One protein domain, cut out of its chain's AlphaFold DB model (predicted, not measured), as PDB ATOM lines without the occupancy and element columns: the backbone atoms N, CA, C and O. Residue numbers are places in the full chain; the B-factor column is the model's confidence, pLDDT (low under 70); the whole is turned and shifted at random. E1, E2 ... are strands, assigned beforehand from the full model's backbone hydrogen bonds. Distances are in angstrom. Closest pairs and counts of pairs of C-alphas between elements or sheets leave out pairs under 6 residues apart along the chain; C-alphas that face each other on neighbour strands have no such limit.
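Overview. This is residues 23 to 111 of the 111 residues of an uncharacterized protein of Gluconacetobacter dulcium (UniProt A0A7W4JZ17). One seven-stranded sheet is folded over on itself into a flattened, partly closed barrel: a leaf of E1, E2 and E3 faces a leaf of E5, E6 and E7, and the sharply bent E4 is the hinge between them. E1 and E7, the two edges of the sheet, come near each other around Thr 25 and Glu 88, and after E7 residues 98 to 111 turn back, with residues 109 to 110 pairing beside E7. The printed part has 89 residues with no named helix and seven strands, in the order E1 to E7 both along the chain and across the sheet, all antiparallel; the class is all strand. The whole is compact, with a radius of gyration of the C-alphas of 11.6 A and spans of 33 by 29 by 18 A.

Along the chain. E4, the longest strand by residues, is residues 52 to 63, 25.0 A from first to last C-alpha, and bends by 89 degrees at residue 57. Before it come E1, residues 23 to 28, 16.4 A, starting at C-alpha 23 (111.063, 162.520, 87.499); E2, residues 31 to 38, 23.1 A; and E3, residues 41 to 47, 20.4 A. After it come E5, residues 66 to 73, 22.6 A; E6, residues 76 to 85, 29.2 A; and E7, residues 88 to 97, 24.7 A, which bends by 56 degrees at residue 91 and ends at C-alpha 97 (133.862, 170.396, 92.304).

Arrangement. The strands form a meander, each the antiparallel neighbour of the one before, in a folded sheet, one sheet bent back into two leaves that face each other, E1 E2 E3 and E5 E6 E7, with 69 pairs of C-alphas within 11 A. The sheet is twisted. The pairing of E4 is staggered: its residues 52 to 59 pair with E3, where N 46 and O 53 are 2.7 A apart, and its residues 59 to 63 pair with E5, where N 61 and O 68 are 3.0 A apart. E2 forms hairpins with E1, N 26 to O 33 at 2.8 A, and with E3, N 34 to O 45 at 2.8 A. E6 forms hairpins with E5, N 69 to O 80 at 2.8 A, and with E7, N 81 to O 93 at 2.8 A. The closest C-alphas of the edge strands E1 and E7 are those of Thr 25 and Glu 88, 4.8 A apart. E3 and E7 are apart, as are E1 and E4.

Size, cuts and confidence. The two C-alphas farthest apart, those of Lys 75 and Gly 86, are 34.4 A apart. The printed part has no cut, and the six links between strands are tight. Residues 98 to 111 hold no named element; within them, residues 109 to 110 pair antiparallel with residues 91 to 92 of E7. The mean pLDDT of the printed part is 87.0, and residues 100 to 106 are under 70.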
ATOM      1  N   HIS A  23     110.246 163.530  86.826       96.06
ATOM      2  CA  HIS A  23     111.063 162.520  87.499       96.06
ATOM      3  C   HIS A  23     111.771 161.631  86.476       96.06
ATOM      4  O   HIS A  23     111.142 161.136  85.536       96.06
ATOM      5  N   TYR A  24     113.059 161.394  86.700       96.44
ATOM      6  CA  TYR A  24     113.840 160.361  86.034       96.44
ATOM      7  C   TYR A  24     114.346 159.395  87.089       96.44
ATOM      8  O   TYR A  24     114.996 159.821  88.040       96.44
ATOM      9  N   THR A  25     114.075 158.106  86.933       96.81
ATOM     10  CA  THR A  25     114.426 157.122  87.956       96.81
ATOM     11  C   THR A  25     114.976 155.867  87.311       96.81
ATOM     12  O   THR A  25     114.400 155.353  86.358       96.81
ATOM     13  N   THR A  26     116.057 155.341  87.873       95.44
ATOM     14  CA  THR A  26     116.598 154.033  87.507       95.44
ATOM     15  C   THR A  26     116.861 153.223  88.757       95.44
ATOM     16  O   THR A  26     117.398 153.736  89.734       95.44
ATOM     17  N   LYS A  27     116.517 151.934  88.720       93.94
ATOM     18  CA  LYS A  27     116.856 150.966  89.765       93.94
ATOM     19  C   LYS A  27     117.382 149.687  89.125       93.94
ATOM     20  O   LYS A  27     116.605 148.886  88.608       93.94
ATOM     21  N   ARG A  28     118.702 149.489  89.132       89.38
ATOM     22  CA  ARG A  28     119.362 148.355  88.465       89.38
ATOM     23  C   ARG A  28     120.657 147.985  89.185       89.38
ATOM     24  O   ARG A  28     121.405 148.855  89.606       89.38
ATOM     25  N   GLY A  29     120.923 146.686  89.337       83.88
ATOM     26  CA  GLY A  29     122.205 146.197  89.868       83.88
ATOM     27  C   GLY A  29     122.523 146.627  91.307       83.88
ATOM     28  O   GLY A  29     123.688 146.713  91.665       83.88
ATOM     29  N   GLY A  30     121.507 146.925  92.126       86.19
ATOM     30  CA  GLY A  30     121.701 147.458  93.482       86.19
ATOM     31  C   GLY A  30     121.936 148.970  93.542       86.19
ATOM     32  O   GLY A  30     122.023 149.503  94.642       86.19
ATOM     33  N   LEU A  31     121.976 149.652  92.393       88.31
ATOM     34  CA  LEU A  31     121.993 151.106  92.284       88.31
ATOM     35  C   LEU A  31     120.567 151.635  92.075       88.31
ATOM     36  O   LEU A  31     119.807 151.093  91.268       88.31
ATOM     37  N   THR A  32     120.214 152.698  92.785       92.75
ATOM     38  CA  THR A  32     119.018 153.516  92.567       92.75
ATOM     39  C   THR A  32     119.466 154.946  92.308       92.75
ATOM     40  O   THR A  32     120.194 155.493  93.127       92.75
ATOM     41  N   ALA A  33     119.039 155.542  91.200       93.31
ATOM     42  CA  ALA A  33     119.283 156.940  90.867       93.31
ATOM     43  C   ALA A  33     117.945 157.630  90.597       93.31
ATOM     44  O   ALA A  33     117.125 157.091  89.852       93.31
ATOM     45  N   GLU A  34     117.729 158.807  91.170       95.44
ATOM     46  CA  GLU A  34     116.535 159.620  90.963       95.44
ATOM     47  C   GLU A  34     116.931 161.076  90.722       95.44
ATOM     48  O   GLU A  34     117.619 161.679  91.537       95.44
ATOM     49  N   LEU A  35     116.489 161.644  89.603       95.62
ATOM     50  CA  LEU A  35     116.590 163.066  89.295       95.62
ATOM     51  C   LEU A  35     115.179 163.644  89.220       95.62
ATOM     52  O   LEU A  35     114.392 163.248  88.360       95.62
ATOM     53  N   VAL A  36     114.884 164.615  90.076       96.44
ATOM     54  CA  VAL A  36     113.615 165.347  90.077       96.44
ATOM     55  C   VAL A  36     113.868 166.764  89.587       96.44
ATOM     56  O   VAL A  36     114.670 167.482  90.174       96.44
ATOM     57  N   LEU A  37     113.195 167.183  88.516       94.56
ATOM     58  CA  LEU A  37     113.280 168.539  87.975       94.56
ATOM     59  C   LEU A  37     112.058 169.358  88.378       94.56
ATOM     60  O   LEU A  37     110.931 169.030  88.007       94.56
ATOM     61  N   ASN A  38     112.313 170.474  89.054       90.69
ATOM     62  CA  ASN A  38     111.330 171.427  89.553       90.69
ATOM     63  C   ASN A  38     111.613 172.812  88.954       90.69
ATOM     64  O   ASN A  38     112.160 173.713  89.593       90.69
ATOM     65  N   GLY A  39     111.280 172.982  87.673       84.75
ATOM     66  CA  GLY A  39     111.573 174.213  86.937       84.75
ATOM     67  C   GLY A  39     113.076 174.411  86.715       84.75
ATOM     68  O   GLY A  39     113.655 173.758  85.854       84.75
ATOM     69  N   SER A  40     113.687 175.340  87.457       84.44
ATOM     70  CA  SER A  40     115.136 175.634  87.390       84.44
ATOM     71  C   SER A  40     115.951 175.003  88.525       84.44
ATOM     72  O   SER A  40     117.172 175.158  88.570       84.44
ATOM     73  N   GLN A  41     115.277 174.285  89.424       91.06
ATOM     74  CA  GLN A  41     115.887 173.535  90.514       91.06
ATOM     75  C   GLN A  41     115.738 172.034  90.275       91.06
ATOM     76  O   GLN A  41     114.871 171.591  89.516       91.06
ATOM     77  N   SER A  42     116.571 171.255  90.951       93.56
ATOM     78  CA  SER A  42     116.494 169.806  90.958       93.56
ATOM     79  C   SER A  42     116.925 169.220  92.288       93.56
ATOM     80  O   SER A  42     117.793 169.778  92.954       93.56
ATOM     81  N   ASP A  43     116.408 168.042  92.594       92.94
ATOM     82  CA  ASP A  43     116.953 167.178  93.631       92.94
ATOM     83  C   ASP A  43     117.491 165.919  92.941       92.94
ATOM     84  O   ASP A  43     116.813 165.331  92.089       92.94
ATOM     85  N   TYR A  44     118.733 165.542  93.242       91.94
ATOM     86  CA  TYR A  44     119.359 164.348  92.678       91.94
ATOM     87  C   TYR A  44     119.791 163.395  93.787       91.94
ATOM     88  O   TYR A  44     120.590 163.759  94.644       91.94
ATOM     89  N   TYR A  45     119.272 162.174  93.745       91.25
ATOM     90  CA  TYR A  45     119.495 161.127  94.730       91.25
ATOM     91  C   TYR A  45     120.158 159.923  94.080       91.25
ATOM     92  O   TYR A  45     119.765 159.470  93.004       91.25
ATOM     93  N   LEU A  46     121.123 159.348  94.782       89.56
ATOM     94  CA  LEU A  46     121.814 158.131  94.413       89.56
ATOM     95  C   LEU A  46     121.911 157.222  95.633       89.56
ATOM     96  O   LEU A  46     122.225 157.663  96.732       89.56
ATOM     97  N   SER A  47     121.668 155.932  95.459       88.69
ATOM     98  CA  SER A  47     121.839 154.931  96.506       88.69
ATOM     99  C   SER A  47     122.407 153.659  95.902       88.69
ATOM    100  O   SER A  47     121.899 153.160  94.903       88.69
ATOM    101  N   SER A  48     123.465 153.135  96.508       86.00
ATOM    102  CA  SER A  48     124.136 151.893  96.133       86.00
ATOM    103  C   SER A  48     124.428 151.052  97.381       86.00
ATOM    104  O   SER A  48     124.079 151.433  98.499       86.00
ATOM    105  N   GLN A  49     125.095 149.908  97.210       82.38
ATOM    106  CA  GLN A  49     125.615 149.142  98.348       82.38
ATOM    107  C   GLN A  49     126.756 149.859  99.086       82.38
ATOM    108  O   GLN A  49     126.977 149.576 100.260       82.38
ATOM    109  N   GLU A  50     127.473 150.767  98.419       79.69
ATOM    110  CA  GLU A  50     128.627 151.476  98.989       79.69
ATOM    111  C   GLU A  50     128.217 152.717  99.792       79.69
ATOM    112  O   GLU A  50     128.951 153.157 100.675       79.69
ATOM    113  N   GLY A  51     127.019 153.252  99.537       82.44
ATOM    114  CA  GLY A  51     126.521 154.439 100.220       82.44
ATOM    115  C   GLY A  51     125.356 155.106  99.500       82.44
ATOM    116  O   GLY A  51     124.700 154.512  98.640       82.44
ATOM    117  N   MET A  52     125.101 156.362  99.850       84.62
ATOM    118  CA  MET A  52     124.081 157.208  99.225       84.62
ATOM    119  C   MET A  52     124.710 158.543  98.838       84.62
ATOM    120  O   MET A  52     125.589 158.991  99.540       84.62
ATOM    121  N   ALA A  53     124.284 159.194  97.765       84.00
ATOM    122  CA  ALA A  53     124.671 160.568  97.462       84.00
ATOM    123  C   ALA A  53     123.419 161.396  97.208       84.00
ATOM    124  O   ALA A  53     122.481 160.915  96.578       84.00
ATOM    125  N   GLU A  54     123.387 162.627  97.701       86.81
ATOM    126  CA  GLU A  54     122.237 163.513  97.544       86.81
ATOM    127  C   GLU A  54     122.713 164.917  97.201       86.81
ATOM    128  O   GLU A  54     123.499 165.494  97.936       86.81
ATOM    129  N   LEU A  55     122.230 165.479  96.100       87.62
ATOM    130  CA  LEU A  55     122.419 166.880  95.743       87.62
ATOM    131  C   LEU A  55     121.040 167.553  95.819       87.62
ATOM    132  O   LEU A  55     120.345 167.627  94.796       87.62
ATOM    133  N   PRO A  56     120.611 168.001  97.013       87.50
ATOM    134  CA  PRO A  56     119.306 168.616  97.189       87.50
ATOM    135  C   PRO A  56     119.340 170.073  96.728       87.50
ATOM    136  O   PRO A  56     120.366 170.751  96.820       87.50
ATOM    137  N   HIS A  57     118.197 170.566  96.257       87.81
ATOM    138  CA  HIS A  57     117.970 171.963  95.877       87.81
ATOM    139  C   HIS A  57     119.024 172.518  94.907       87.81
ATOM    140  O   HIS A  57     119.332 173.714  94.896       87.81
ATOM    141  N   ALA A  58     119.573 171.636  94.077       90.62
ATOM    142  CA  ALA A  58     120.615 171.940  93.129       90.62
ATOM    143  C   ALA A  58     120.069 172.783  91.974       90.62
ATOM    144  O   ALA A  58     118.912 172.678  91.562       90.62
ATOM    145  N   THR A  59     120.933 173.622  91.419       93.44
ATOM    146  CA  THR A  59     120.661 174.286  90.144       93.44
ATOM    147  C   THR A  59     120.820 173.283  89.010       93.44
ATOM    148  O   THR A  59     121.708 172.430  89.056       93.44
ATOM    149  N   VAL A  60     119.977 173.385  87.982       94.12
ATOM    150  CA  VAL A  60     120.029 172.473  86.836       94.12
ATOM    151  C   VAL A  60     120.168 173.218  85.516       94.12
ATOM    152  O   VAL A  60     119.437 174.164  85.223       94.12
ATOM    153  N   VAL A  61     121.097 172.755  84.679       94.50
ATOM    154  CA  VAL A  61     121.271 173.226  83.301       94.50
ATOM    155  C   VAL A  61     121.104 172.053  82.346       94.50
ATOM    156  O   VAL A  61     121.849 171.079  82.410       94.50
ATOM    157  N   LYS A  62     120.141 172.142  81.425       93.44
ATOM    158  CA  LYS A  62     119.940 171.119  80.391       93.44
ATOM    159  C   LYS A  62     120.981 171.253  79.273       93.44
ATOM    160  O   LYS A  62     121.169 172.341  78.730       93.44
ATOM    161  N   LYS A  63     121.586 170.135  78.871       93.44
ATOM    162  CA  LYS A  63     122.579 170.025  77.794       93.44
ATOM    163  C   LYS A  63     122.242 168.828  76.899       93.44
ATOM    164  O   LYS A  63     122.732 167.722  77.081       93.44
ATOM    165  N   GLY A  64     121.375 169.044  75.910       93.06
ATOM    166  CA  GLY A  64     120.873 167.951  75.068       93.06
ATOM    167  C   GLY A  64     120.083 166.934  75.897       93.06
ATOM    168  O   GLY A  64     119.065 167.300  76.490       93.06
ATOM    169  N   ASP A  65     120.582 165.697  75.948       93.69
ATOM    170  CA  ASP A  65     119.996 164.570  76.696       93.69
ATOM    171  C   ASP A  65     120.589 164.407  78.109       93.69
ATOM    172  O   ASP A  65     120.359 163.397  78.777       93.69
ATOM    173  N   SER A  66     121.388 165.373  78.566       96.06
ATOM    174  CA  SER A  66     121.921 165.412  79.926       96.06
ATOM    175  C   SER A  66     121.519 166.676  80.678       96.06
ATOM    176  O   SER A  66     121.060 167.674  80.107       96.06
ATOM    177  N   PHE A  67     121.701 166.620  81.990       95.94
ATOM    178  CA  PHE A  67     121.505 167.712  82.925       95.94
ATOM    179  C   PHE A  67     122.774 167.891  83.744       95.94
ATOM    180  O   PHE A  67     123.280 166.930  84.311       95.94
ATOM    181  N   ILE A  68     123.282 169.115  83.823       95.06
ATOM    182  CA  ILE A  68     124.322 169.472  84.783       95.06
ATOM    183  C   ILE A  68     123.615 169.905  86.059       95.06
ATOM    184  O   ILE A  68     122.972 170.955  86.080       95.06
ATOM    185  N   VAL A  69     123.718 169.080  87.093       93.88
ATOM    186  CA  VAL A  69     123.148 169.310  88.418       93.88
ATOM    187  C   VAL A  69     124.255 169.859  89.299       93.88
ATOM    188  O   VAL A  69     125.265 169.190  89.488       93.88
ATOM    189  N   THR A  70     124.102 171.087  89.790       92.19
ATOM    190  CA  THR A  70     125.123 171.760  90.602       92.19
ATOM    191  C   THR A  70     124.551 172.214  91.931       92.19
ATOM    192  O   THR A  70     123.655 173.062  91.964       92.19
ATOM    193  N   THR A  71     125.099 171.677  93.018       88.88
ATOM    194  CA  THR A  71     124.812 172.132  94.379       88.88
ATOM    195  C   THR A  71     125.976 172.946  94.941       88.88
ATOM    196  O   THR A  71     127.139 172.752  94.567       88.88
ATOM    197  N   HIS A  72     125.640 173.866  95.840       86.06
ATOM    198  CA  HIS A  72     126.583 174.698  96.570       86.06
ATOM    199  C   HIS A  72     126.291 174.546  98.064       86.06
ATOM    200  O   HIS A  72     125.275 175.041  98.545       86.06
ATOM    201  N   GLU A  73     127.192 173.896  98.794       78.31
ATOM    202  CA  GLU A  73     127.119 173.783 100.252       78.31
ATOM    203  C   GLU A  73     128.350 174.424 100.880       78.31
ATOM    204  O   GLU A  73     129.484 174.039 100.595       78.31
ATOM    205  N   ASP A  74     128.122 175.427 101.729       76.88
ATOM    206  CA  ASP A  74     129.147 176.253 102.371       76.88
ATOM    207  C   ASP A  74     130.211 176.784 101.391       76.88
ATOM    208  O   ASP A  74     130.075 177.854 100.799       76.88
ATOM    209  N   LYS A  75     131.312 176.036 101.258       72.56
ATOM    210  CA  LYS A  75     132.516 176.354 100.475       72.56
ATOM    211  C   LYS A  75     132.813 175.296  99.414       72.56
ATOM    212  O   LYS A  75     133.905 175.284  98.850       72.56
ATOM    213  N   GLN A  76     131.876 174.390  99.182       78.62
ATOM    214  CA  GLN A  76     132.004 173.290  98.250       78.62
ATOM    215  C   GLN A  76     130.958 173.441  97.160       78.62
ATOM    216  O   GLN A  76     129.806 173.797  97.389       78.62
ATOM    217  N   THR A  77     131.405 173.212  95.937       85.56
ATOM    218  CA  THR A  77     130.527 173.040  94.789       85.56
ATOM    219  C   THR A  77     130.670 171.592  94.371       85.56
ATOM    220  O   THR A  77     131.778 171.058  94.424       85.56
ATOM    221  N   CYS A  78     129.569 170.967  93.987       87.31
ATOM    222  CA  CYS A  78     129.570 169.670  93.333       87.31
ATOM    223  C   CYS A  78     128.654 169.760  92.124       87.31
ATOM    224  O   CYS A  78     127.500 170.174  92.241       87.31
ATOM    225  N   SER A  79     129.206 169.405  90.972       91.00
ATOM    226  CA  SER A  79     128.540 169.405  89.682       91.00
ATOM    227  C   SER A  79     128.608 168.003  89.099       91.00
ATOM    228  O   SER A  79     129.693 167.470  88.867       91.00
ATOM    229  N   VAL A  80     127.445 167.431  88.810       91.69
ATOM    230  CA  VAL A  80     127.303 166.103  88.212       91.69
ATOM    231  C   VAL A  80     126.569 166.250  86.882       91.69
ATOM    232  O   VAL A  80     125.531 166.906  86.808       91.69
ATOM    233  N   GLU A  81     127.099 165.654  85.815       94.69
ATOM    234  CA  GLU A  81     126.358 165.481  84.566       94.69
ATOM    235  C   GLU A  81     125.537 164.196  84.663       94.69
ATOM    236  O   GLU A  81     126.091 163.108  84.759       94.69
ATOM    237  N   VAL A  82     124.213 164.323  84.628       95.06
ATOM    238  CA  VAL A  82     123.254 163.217  84.668       95.06
ATOM    239  C   VAL A  82     122.657 163.050  83.278       95.06
ATOM    240  O   VAL A  82     121.949 163.930  82.787       95.06
ATOM    241  N   LYS A  83     122.937 161.929  82.613       96.94
ATOM    242  CA  LYS A  83     122.350 161.599  81.311       96.94
ATOM    243  C   LYS A  83     121.056 160.828  81.510       96.94
ATOM    244  O   LYS A  83     121.008 159.891  82.306       96.94
ATOM    245  N   VAL A  84     120.029 161.178  80.745       96.19
ATOM    246  CA  VAL A  84     118.731 160.500  80.792       96.19
ATOM    247  C   VAL A  84     118.427 159.785  79.479       96.19
ATOM    248  O   VAL A  84     118.878 160.191  78.408       96.19
ATOM    249  N   ALA A  85     117.643 158.713  79.557       95.19
ATOM    250  CA  ALA A  85     117.087 158.010  78.405       95.19
ATOM    251  C   ALA A  85     115.603 157.738  78.671       95.19
ATOM    252  O   ALA A  85     115.244 156.915  79.508       95.19
ATOM    253  N   GLY A  86     114.716 158.471  77.995       93.31
ATOM    254  CA  GLY A  86     113.288 158.436  78.317       93.31
ATOM    255  C   GLY A  86     113.028 158.972  79.727       93.31
ATOM    256  O   GLY A  86     113.326 160.129  80.005       93.31
ATOM    257  N   THR A  87     112.471 158.134  80.602       94.88
ATOM    258  CA  THR A  87     112.179 158.456  82.013       94.88
ATOM    259  C   THR A  87     113.212 157.868  82.978       94.88
ATOM    260  O   THR A  87     112.969 157.805  84.179       94.88
ATOM    261  N   GLU A  88     114.348 157.398  82.465       96.25
ATOM    262  CA  GLU A  88     115.390 156.733  83.246       96.25
ATOM    263  C   GLU A  88     116.654 157.593  83.319       96.25
ATOM    264  O   GLU A  88     117.010 158.289  82.364       96.25
ATOM    265  N   VAL A  89     117.366 157.503  84.442       95.69
ATOM    266  CA  VAL A  89     118.751 157.975  84.553       95.69
ATOM    267  C   VAL A  89     119.668 156.901  83.964       95.69
ATOM    268  O   VAL A  89     119.766 155.794  84.492       95.69
ATOM    269  N   ALA A  90     120.330 157.210  82.855       95.19
ATOM    270  CA  ALA A  90     121.183 156.264  82.140       95.19
ATOM    271  C   ALA A  90     122.604 156.225  82.716       95.19
ATOM    272  O   ALA A  90     123.206 155.161  82.841       95.19
ATOM    273  N   SER A  91     123.140 157.386  83.077       93.38
ATOM    274  CA  SER A  91     124.489 157.513  83.620       93.38
ATOM    275  C   SER A  91     124.611 158.796  84.424       93.38
ATOM    276  O   SER A  91     123.867 159.755  84.188       93.38
ATOM    277  N   SER A  92     125.602 158.858  85.299       91.94
ATOM    278  CA  SER A  92     126.076 160.122  85.850       91.94
ATOM    279  C   SER A  92     127.592 160.136  85.964       91.94
ATOM    280  O   SER A  92     128.220 159.078  86.001       91.94
ATOM    281  N   HIS A  93     128.170 161.333  85.944       90.38
ATOM    282  CA  HIS A  93     129.604 161.545  86.098       90.38
ATOM    283  C   HIS A  93     129.870 162.879  86.799       90.38
ATOM    284  O   HIS A  93     129.210 163.876  86.486       90.38
ATOM    285  N   GLU A  94     130.829 162.923  87.722       89.44
ATOM    286  CA  GLU A  94     131.304 164.188  88.290       89.44
ATOM    287  C   GLU A  94     131.967 165.038  87.193       89.44
ATOM    288  O   GLU A  94     132.862 164.588  86.487       89.44
ATOM    289  N   VAL A  95     131.538 166.291  87.042       89.62
ATOM    290  CA  VAL A  95     132.080 167.219  86.029       89.62
ATOM    291  C   VAL A  95     132.694 168.480  86.623       89.62
ATOM    292  O   VAL A  95     133.244 169.308  85.894       89.62
ATOM    293  N   GLY A  96     132.624 168.650  87.939       84.19
ATOM    294  CA  GLY A  96     133.288 169.750  88.615       84.19
ATOM    295  C   GLY A  96     133.013 169.777  90.106       84.19
ATOM    296  O   GLY A  96     131.958 169.351  90.568       84.19
ATOM    297  N   GLY A  97     133.959 170.340  90.854       76.44
ATOM    298  CA  GLY A  97     133.862 170.396  92.304       76.44
ATOM    299  C   GLY A  97     134.518 169.205  92.996       76.44
ATOM    300  O   GLY A  97     135.407 168.581  92.431       76.44
ATOM    301  N   ASN A  98     134.131 168.951  94.244       72.44
ATOM    302  CA  ASN A  98     134.581 167.796  95.020       72.44
ATOM    303  C   ASN A  98     133.346 167.124  95.632       72.44
ATOM    304  O   ASN A  98     132.895 167.524  96.707       72.44
ATOM    305  N   CYS A  99     132.776 166.135  94.939       73.12
ATOM    306  CA  CYS A  99     131.546 165.477  95.379       73.12
ATOM    307  C   CYS A  99     131.782 164.401  96.460       73.12
ATOM    308  O   CYS A  99     130.840 163.733  96.885       73.12
ATOM    309  N   VAL A 100     133.014 164.250  96.967       62.03
ATOM    310  CA  VAL A 100     133.402 163.222  97.957       62.03
ATOM    311  C   VAL A 100     132.639 163.348  99.287       62.03
ATOM    312  O   VAL A 100     132.539 162.380 100.037       62.03
ATOM    313  N   TYR A 101     132.046 164.511  99.577       58.19
ATOM    314  CA  TYR A 101     131.233 164.724 100.780       58.19
ATOM    315  C   TYR A 101     129.784 164.226 100.674       58.19
ATOM    316  O   TYR A 101     129.118 164.116 101.702       58.19
ATOM    317  N   PHE A 102     129.308 163.836  99.490       59.47
ATOM    318  CA  PHE A 102     127.945 163.337  99.294       59.47
ATOM    319  C   PHE A 102     127.850 161.825  99.565       59.47
ATOM    320  O   PHE A 102     127.460 161.050  98.707       59.47
ATOM    321  N   HIS A 103     128.239 161.407 100.774       54.59
ATOM    322  CA  HIS A 103     127.877 160.133 101.423       54.59
ATOM    323  C   HIS A 103     128.187 158.787 100.705       54.59
ATOM    324  O   HIS A 103     127.536 157.769 100.951       54.59
ATOM    325  N   GLY A 104     129.276 158.704  99.937       55.91
ATOM    326  CA  GLY A 104     129.960 157.423  99.679       55.91
ATOM    327  C   GLY A 104     129.382 156.525  98.579       55.91
ATOM    328  O   GLY A 104     129.936 155.456  98.338       55.91
ATOM    329  N   ALA A 105     128.332 156.940  97.866       61.28
ATOM    330  CA  ALA A 105     128.030 156.340  96.564       61.28
ATOM    331  C   ALA A 105     128.920 156.974  95.484       61.28
ATOM    332  O   ALA A 105     129.027 158.198  95.415       61.28
ATOM    333  N   ALA A 106     129.525 156.162  94.613       66.31
ATOM    334  CA  ALA A 106     130.173 156.680  93.413       66.31
ATOM    335  C   ALA A 106     129.122 157.372  92.529       66.31
ATOM    336  O   ALA A 106     128.236 156.710  91.991       66.31
ATOM    337  N   VAL A 107     129.225 158.698  92.375       73.69
ATOM    338  CA  VAL A 107     128.383 159.485  91.450       73.69
ATOM    339  C   VAL A 107     128.697 159.187  89.984       73.69
ATOM    340  O   VAL A 107     128.003 159.662  89.094       73.69
ATOM    341  N   ASP A 108     129.726 158.386  89.733       83.50
ATOM    342  CA  ASP A 108     130.143 157.929  88.423       83.50
ATOM    343  C   ASP A 108     129.576 156.537  88.138       83.50
ATOM    344  O   ASP A 108     130.037 155.536  88.687       83.50
ATOM    345  N   PHE A 109     128.587 156.451  87.251       82.88
ATOM    346  CA  PHE A 109     128.062 155.174  86.771       82.88
ATOM    347  C   PHE A 109     127.519 155.278  85.349       82.88
ATOM    348  O   PHE A 109     127.186 156.356  84.863       82.88
ATOM    349  N   ASN A 110     127.381 154.127  84.688       88.12
ATOM    350  CA  ASN A 110     126.800 154.008  83.355       88.12
ATOM    351  C   ASN A 110     126.119 152.638  83.190       88.12
ATOM    352  O   ASN A 110     126.705 151.623  83.574       88.12
ATOM    353  N   PHE A 111     124.900 152.623  82.646       82.56
ATOM    354  CA  PHE A 111     124.050 151.434  82.505       82.56
ATOM    355  C   PHE A 111     123.946 150.862  81.091       82.56
ATOM    356  O   PHE A 111     124.176 151.596  80.106       82.56
TER     357      PHE A 111